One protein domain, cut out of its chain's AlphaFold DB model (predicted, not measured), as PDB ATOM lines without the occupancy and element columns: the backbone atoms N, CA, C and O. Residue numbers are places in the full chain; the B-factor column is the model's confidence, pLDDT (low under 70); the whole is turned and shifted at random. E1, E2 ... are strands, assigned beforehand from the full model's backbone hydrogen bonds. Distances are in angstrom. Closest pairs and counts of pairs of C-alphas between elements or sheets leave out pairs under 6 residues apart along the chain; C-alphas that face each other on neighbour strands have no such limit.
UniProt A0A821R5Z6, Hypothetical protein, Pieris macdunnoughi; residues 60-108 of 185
ATOM      1  N   THR A  60      18.013  -7.234  -3.611       95.38
ATOM      2  CA  THR A  60      18.224  -5.957  -4.314       95.38
ATOM      3  C   THR A  60      18.743  -4.898  -3.341       95.38
ATOM      4  O   THR A  60      18.100  -4.612  -2.331       95.38
ATOM      5  N   VAL A  61      19.861  -4.253  -3.678       92.75
ATOM      6  CA  VAL A  61      20.438  -3.177  -2.860       92.75
ATOM      7  C   VAL A  61      19.749  -1.857  -3.197       92.75
ATOM      8  O   VAL A  61      20.077  -1.194  -4.185       92.75
ATOM      9  N   LEU A  62      18.773  -1.480  -2.371       87.19
ATOM     10  CA  LEU A  62      18.114  -0.177  -2.452       87.19
ATOM     11  C   LEU A  62      19.117   0.947  -2.153       87.19
ATOM     12  O   LEU A  62      19.994   0.807  -1.304       87.19
ATOM     13  N   CYS A  63      18.989   2.062  -2.868       79.56
ATOM     14  CA  CYS A  63      19.864   3.224  -2.732       79.56
ATOM     15  C   CYS A  63      18.999   4.448  -2.418       79.56
ATOM     16  O   CYS A  63      18.142   4.805  -3.218       79.56
ATOM     17  N   ASN A  64      19.221   5.064  -1.256       71.88
ATOM     18  CA  ASN A  64      18.414   6.176  -0.734       71.88
ATOM     19  C   ASN A  64      18.989   7.563  -1.098       71.88
ATOM     20  O   ASN A  64      18.656   8.554  -0.457       71.88
ATOM     21  N   SER A  65      19.895   7.632  -2.076       65.75
ATOM     22  CA  SER A  65      20.558   8.871  -2.486       65.75
ATOM     23  C   SER A  65      20.289   9.174  -3.951       65.75
ATOM     24  O   SER A  65      20.345   8.278  -4.799       65.75
ATOM     25  N   GLU A  66      20.017  10.445  -4.232       65.56
ATOM     26  CA  GLU A  66      19.909  10.990  -5.587       65.56
ATOM     27  C   GLU A  66      21.294  11.300  -6.188       65.56
ATOM     28  O   GLU A  66      21.422  11.425  -7.408       65.56
ATOM     29  N   SER A  67      22.347  11.375  -5.359       69.38
ATOM     30  CA  SER A  67      23.730  11.544  -5.818       69.38
ATOM     31  C   SER A  67      24.391  10.196  -6.131       69.38
ATOM     32  O   SER A  67      24.055   9.148  -5.572       69.38
ATOM     33  N   ASN A  68      25.365  10.208  -7.047       70.38
ATOM     34  CA  ASN A  68      26.207   9.031  -7.294       70.38
ATOM     35  C   ASN A  68      27.474   9.034  -6.422       70.38
ATOM     36  O   ASN A  68      28.122   7.999  -6.296       70.38
ATOM     37  N   ASP A  69      27.800  10.164  -5.797       72.75
ATOM     38  CA  ASP A  69      29.035  10.378  -5.039       72.75
ATOM     39  C   ASP A  69      28.993   9.725  -3.646       72.75
ATOM     40  O   ASP A  69      30.020   9.309  -3.117       72.75
ATOM     41  N   GLU A  70      27.795   9.524  -3.087       77.50
ATOM     42  CA  GLU A  70      27.566   8.765  -1.844       77.50
ATOM     43  C   GLU A  70      27.611   7.233  -2.037       77.50
ATOM     44  O   GLU A  70      27.419   6.462  -1.091       77.50
ATOM     45  N   ARG A  71      27.849   6.743  -3.261       81.94
ATOM     46  CA  ARG A  71      27.895   5.302  -3.549       81.94
ATOM     47  C   ARG A  71      29.223   4.712  -3.083       81.94
ATOM     48  O   ARG A  71      30.287   5.042  -3.599       81.94
ATOM     49  N   ASN A  72      29.158   3.773  -2.141       84.50
ATOM     50  CA  ASN A  72      30.333   3.079  -1.627       84.50
ATOM     51  C   ASN A  72      31.003   2.259  -2.746       84.50
ATOM     52  O   ASN A  72      30.490   1.220  -3.161       84.50
ATOM     53  N   VAL A  73      32.172   2.713  -3.202       85.12
ATOM     54  CA  VAL A  73      32.958   2.101  -4.293       85.12
ATOM     55  C   VAL A  73      33.519   0.707  -3.972       85.12
ATOM     56  O   VAL A  73      34.047   0.043  -4.859       85.12
ATOM     57  N   PHE A  74      33.396   0.249  -2.724       83.31
ATOM     58  CA  PHE A  74      33.747  -1.109  -2.295       83.31
ATOM     59  C   PHE A  74      32.518  -2.019  -2.110       83.31
ATOM     60  O   PHE A  74      32.676  -3.198  -1.796       83.31
ATOM     61  N   ALA A  75      31.295  -1.502  -2.287       88.50
ATOM     62  CA  ALA A  75      30.059  -2.263  -2.121       88.50
ATOM     63  C   ALA A  75      29.593  -2.930  -3.427       88.50
ATOM     64  O   ALA A  75      29.683  -2.366  -4.518       88.50
ATOM     65  N   ILE A  76      29.013  -4.127  -3.302       89.44
ATOM     66  CA  ILE A  76      28.356  -4.826  -4.412       89.44
ATOM     67  C   ILE A  76      26.903  -4.354  -4.485       89.44
ATOM     68  O   ILE A  76      26.120  -4.601  -3.571       89.44
ATOM     69  N   TYR A  77      26.523  -3.707  -5.587       92.00
ATOM     70  CA  TYR A  77      25.147  -3.273  -5.832       92.00
ATOM     71  C   TYR A  77      24.413  -4.265  -6.739       92.00
ATOM     72  O   TYR A  77      24.718  -4.381  -7.925       92.00
ATOM     73  N   VAL A  78      23.429  -4.968  -6.175       93.88
ATOM     74  CA  VAL A  78      22.628  -5.987  -6.870       93.88
ATOM     75  C   VAL A  78      21.266  -5.415  -7.260       93.88
ATOM     76  O   VAL A  78      20.610  -4.758  -6.452       93.88
ATOM     77  N   SER A  79      20.819  -5.679  -8.488       94.50
ATOM     78  CA  SER A  79      19.477  -5.333  -8.968       94.50
ATOM     79  C   SER A  79      18.969  -6.366  -9.976       94.50
ATOM     80  O   SER A  79      19.754  -7.058 -10.627       94.50
ATOM     81  N   TYR A  80      17.644  -6.475 -10.102       96.12
ATOM     82  CA  TYR A  80      16.987  -7.463 -10.956       96.12
ATOM     83  C   TYR A  80      15.994  -6.816 -11.920       96.12
ATOM     84  O   TYR A  80      15.375  -5.790 -11.629       96.12
ATOM     85  N   TYR A  81      15.825  -7.449 -13.079       97.12
ATOM     86  CA  TYR A  81      14.812  -7.097 -14.062       97.12
ATOM     87  C   TYR A  81      14.262  -8.346 -14.754       97.12
ATOM     88  O   TYR A  81      14.971  -9.335 -14.945       97.12
ATOM     89  N   VAL A  82      13.007  -8.283 -15.190       97.38
ATOM     90  CA  VAL A  82      12.440  -9.214 -16.171       97.38
ATOM     91  C   VAL A  82      12.556  -8.563 -17.545       97.38
ATOM     92  O   VAL A  82      12.102  -7.434 -17.729       97.38
ATOM     93  N   LYS A  83      13.150  -9.256 -18.523       96.75
ATOM     94  CA  LYS A  83      13.188  -8.804 -19.922       96.75
ATOM     95  C   LYS A  83      12.332  -9.716 -20.795       96.75
ATOM     96  O   LYS A  83      12.736 -10.829 -21.116       96.75
ATOM     97  N   VAL A  84      11.166  -9.221 -21.200       95.69
ATOM     98  CA  VAL A  84      10.288  -9.897 -22.163       95.69
ATOM     99  C   VAL A  84      10.805  -9.605 -23.571       95.69
ATOM    100  O   VAL A  84      11.113  -8.455 -23.888       95.69
ATOM    101  N   LYS A  85      10.901 -10.633 -24.418       94.12
ATOM    102  CA  LYS A  85      11.299 -10.525 -25.829       94.12
ATOM    103  C   LYS A  85      10.203 -11.101 -26.724       94.12
ATOM    104  O   LYS A  85       9.727 -12.202 -26.469       94.12
ATOM    105  N   LEU A  86       9.857 -10.383 -27.788       91.81
ATOM    106  CA  LEU A  86       9.014 -10.856 -28.885       91.81
ATOM    107  C   LEU A  86       9.828 -10.786 -30.181       91.81
ATOM    108  O   LEU A  86      10.312  -9.718 -30.555       91.81
ATOM    109  N   THR A  87       9.970 -11.919 -30.865       89.38
ATOM    110  CA  THR A  87      10.663 -12.015 -32.159       89.38
ATOM    111  C   THR A  87       9.631 -12.033 -33.285       89.38
ATOM    112  O   THR A  87       8.694 -12.827 -33.253       89.38
ATOM    113  N   HIS A  88       9.794 -11.160 -34.278       87.00
ATOM    114  CA  HIS A  88       8.865 -10.965 -35.388       87.00
ATOM    115  C   HIS A  88       9.471 -11.450 -36.715       87.00
ATOM    116  O   HIS A  88      10.292 -10.771 -37.338       87.00
ATOM    117  N   SER A  89       9.043 -12.634 -37.159       77.56
ATOM    118  CA  SER A  89       9.700 -13.394 -38.229       77.56
ATOM    119  C   SER A  89       9.758 -12.690 -39.588       77.56
ATOM    120  O   SER A  89      10.756 -12.828 -40.285       77.56
ATOM    121  N   ALA A  90       8.738 -11.912 -39.968       68.06
ATOM    122  CA  ALA A  90       8.628 -11.354 -41.324       68.06
ATOM    123  C   ALA A  90       9.650 -10.243 -41.653       68.06
ATOM    124  O   ALA A  90       9.764  -9.847 -42.807       68.06
ATOM    125  N   MET A  91      10.388  -9.740 -40.656       75.69
ATOM    126  CA  MET A  91      11.467  -8.755 -40.844       75.69
ATOM    127  C   MET A  91      12.650  -8.992 -39.880       75.69
ATOM    128  O   MET A  91      13.443  -8.091 -39.636       75.69
ATOM    129  N   GLY A  92      12.732 -10.172 -39.250       70.56
ATOM    130  CA  GLY A  92      13.773 -10.523 -38.266       70.56
ATOM    131  C   GLY A  92      13.810  -9.683 -36.975       70.56
ATOM    132  O   GLY A  92      14.698  -9.875 -36.149       70.56
ATOM    133  N   GLY A  93      12.877  -8.746 -36.780       85.19
ATOM    134  CA  GLY A  93      12.929  -7.765 -35.694       85.19
ATOM    135  C   GLY A  93      12.694  -8.369 -34.306       85.19
ATOM    136  O   GLY A  93      11.834  -9.233 -34.130       85.19
ATOM    137  N   GLN A  94      13.409  -7.865 -33.295       90.44
ATOM    138  CA  GLN A  94      13.158  -8.167 -31.883       90.44
ATOM    139  C   GLN A  94      12.610  -6.931 -31.168       90.44
ATOM    140  O   GLN A  94      13.278  -5.905 -31.084       90.44
ATOM    141  N   ILE A  95      11.413  -7.056 -30.600       92.38
ATOM    142  CA  ILE A  95      10.848  -6.091 -29.655       92.38
ATOM    143  C   ILE A  95      11.163  -6.612 -28.252       92.38
ATOM    144  O   ILE A  95      11.037  -7.810 -27.990       92.38
ATOM    145  N   SER A  96      11.580  -5.745 -27.328       95.56
ATOM    146  CA  SER A  96      11.788  -6.164 -25.939       95.56
ATOM    147  C   SER A  96      11.453  -5.074 -24.935       95.56
ATOM    148  O   SER A  96      11.815  -3.920 -25.147       95.56
ATOM    149  N   VAL A  97      10.831  -5.471 -23.827       97.44
ATOM    150  CA  VAL A  97      10.489  -4.606 -22.691       97.44
ATOM    151  C   VAL A  97      11.227  -5.118 -21.459       97.44
ATOM    152  O   VAL A  97      11.296  -6.329 -21.237       97.44
ATOM    153  N   THR A  98      11.774  -4.201 -20.664       97.50
ATOM    154  CA  THR A  98      12.501  -4.503 -19.425       97.50
ATOM    155  C   THR A  98      11.758  -3.883 -18.246       97.50
ATOM    156  O   THR A  98      11.533  -2.677 -18.241       97.50
ATOM    157  N   LEU A  99      11.399  -4.695 -17.252       97.75
ATOM    158  CA  LEU A  99      10.721  -4.273 -16.025       97.75
ATOM    159  C   LEU A  99      11.641  -4.547 -14.819       97.75
ATOM    160  O   LEU A  99      11.938  -5.719 -14.568       97.75
ATOM    161  N   PRO A 100      12.128  -3.524 -14.089       97.06
ATOM    162  CA  PRO A 100      12.900  -3.732 -12.864       97.06
ATOM    163  C   PRO A 100      12.015  -4.288 -11.739       97.06
ATOM    164  O   PRO A 100      10.815  -4.019 -11.700       97.06
ATOM    165  N   PHE A 101      12.606  -5.038 -10.807       96.19
ATOM    166  CA  PHE A 101      11.919  -5.478  -9.590       96.19
ATOM    167  C   PHE A 101      12.873  -5.626  -8.396       96.19
ATOM    168  O   PHE A 101      14.085  -5.799  -8.547       96.19
ATOM    169  N   THR A 102      12.305  -5.574  -7.193       95.75
ATOM    170  CA  THR A 102      13.020  -5.805  -5.934       95.75
ATOM    171  C   THR A 102      12.929  -7.282  -5.561       95.75
ATOM    172  O   THR A 102      11.827  -7.816  -5.438       95.75
ATOM    173  N   LEU A 103      14.070  -7.942  -5.367       95.12
ATOM    174  CA  LEU A 103      14.153  -9.254  -4.727       95.12
ATOM    175  C   LEU A 103      14.556  -9.055  -3.262       95.12
ATOM    176  O   LEU A 103      15.466  -8.277  -2.985       95.12
ATOM    177  N   THR A 104      13.904  -9.747  -2.332       93.25
ATOM    178  CA  THR A 104      14.233  -9.701  -0.901       93.25
ATOM    179  C   THR A 104      14.265 -11.101  -0.297       93.25
ATOM    180  O   THR A 104      13.534 -12.003  -0.720       93.25
ATOM    181  N   ARG A 105      15.110 -11.283   0.721       86.88
ATOM    182  CA  ARG A 105      15.131 -12.482   1.565       86.88
ATOM    183  C   ARG A 105      13.771 -12.681   2.248       86.88
ATOM    184  O   ARG A 105      13.220 -11.757   2.837       86.88
ATOM    185  N   SER A 106      13.232 -13.898   2.192       77.81
ATOM    186  CA  SER A 106      11.985 -14.255   2.880       77.81
ATOM    187  C   SER A 106      12.271 -14.705   4.320       77.81
ATOM    188  O   SER A 106      12.974 -15.689   4.522       77.81
ATOM    189  N   CYS A 107      11.687 -14.036   5.315       64.12
ATOM    190  CA  CYS A 107      11.875 -14.291   6.756       64.12
ATOM    191  C   CYS A 107      11.136 -15.532   7.315       64.12
ATOM    192  O   CYS A 107      11.052 -15.724   8.521       64.12
ATOM    193  N   ILE A 108      10.582 -16.386   6.449       61.31
ATOM    194  CA  ILE A 108       9.467 -17.304   6.761       61.31
ATOM    195  C   ILE A 108       9.826 -18.443   7.750       61.31
ATOM    196  O   ILE A 108       8.926 -19.092   8.271       61.31
TER     197      ILE A 108
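AT A GLANCE: This is residues 60 to 108 of the 185 residues of the protein "Hypothetical protein" of Pieris macdunnoughi (UniProt A0A821R5Z6). What is seen first? There is little regular structure: one long hairpin, E1 and E2, with the wide loop of residues 60 to 79 at one end and residues 102 to 108 leading away as a tail. At the other end the turn, residues 88 to 93, sticks out. What is the make-up? The 49 printed residues have no named helix and two strands, E1 then E2, in an antiparallel sheet; the class is all strand, on 18 residues. How large? It is extended, radius of gyration of the C-alphas 16.9 A, spanning 48 by 36 by 18 A.

IN THESE COORDINATES: Where is E1? Residues 80 to 88, 26.0 A long, from C-alpha 80 at (16.987, -7.463, -10.956). Where is E2? Residues 93 to 101, 26.2 A long, to C-alpha 101 at (11.919, -5.478, -9.590).

HOW THE PARTS SIT: How do they stand? E1 and E2 are antiparallel at 163 degrees, a hairpin with a tight link. Which atoms pair? N 82 and O 99, 2.8 A, are within hydrogen-bond range.

THE WHOLE: Any cut? The printed part has no cut. Where is pLDDT under 70? At residues 65 to 67, 90, and 107 to 108.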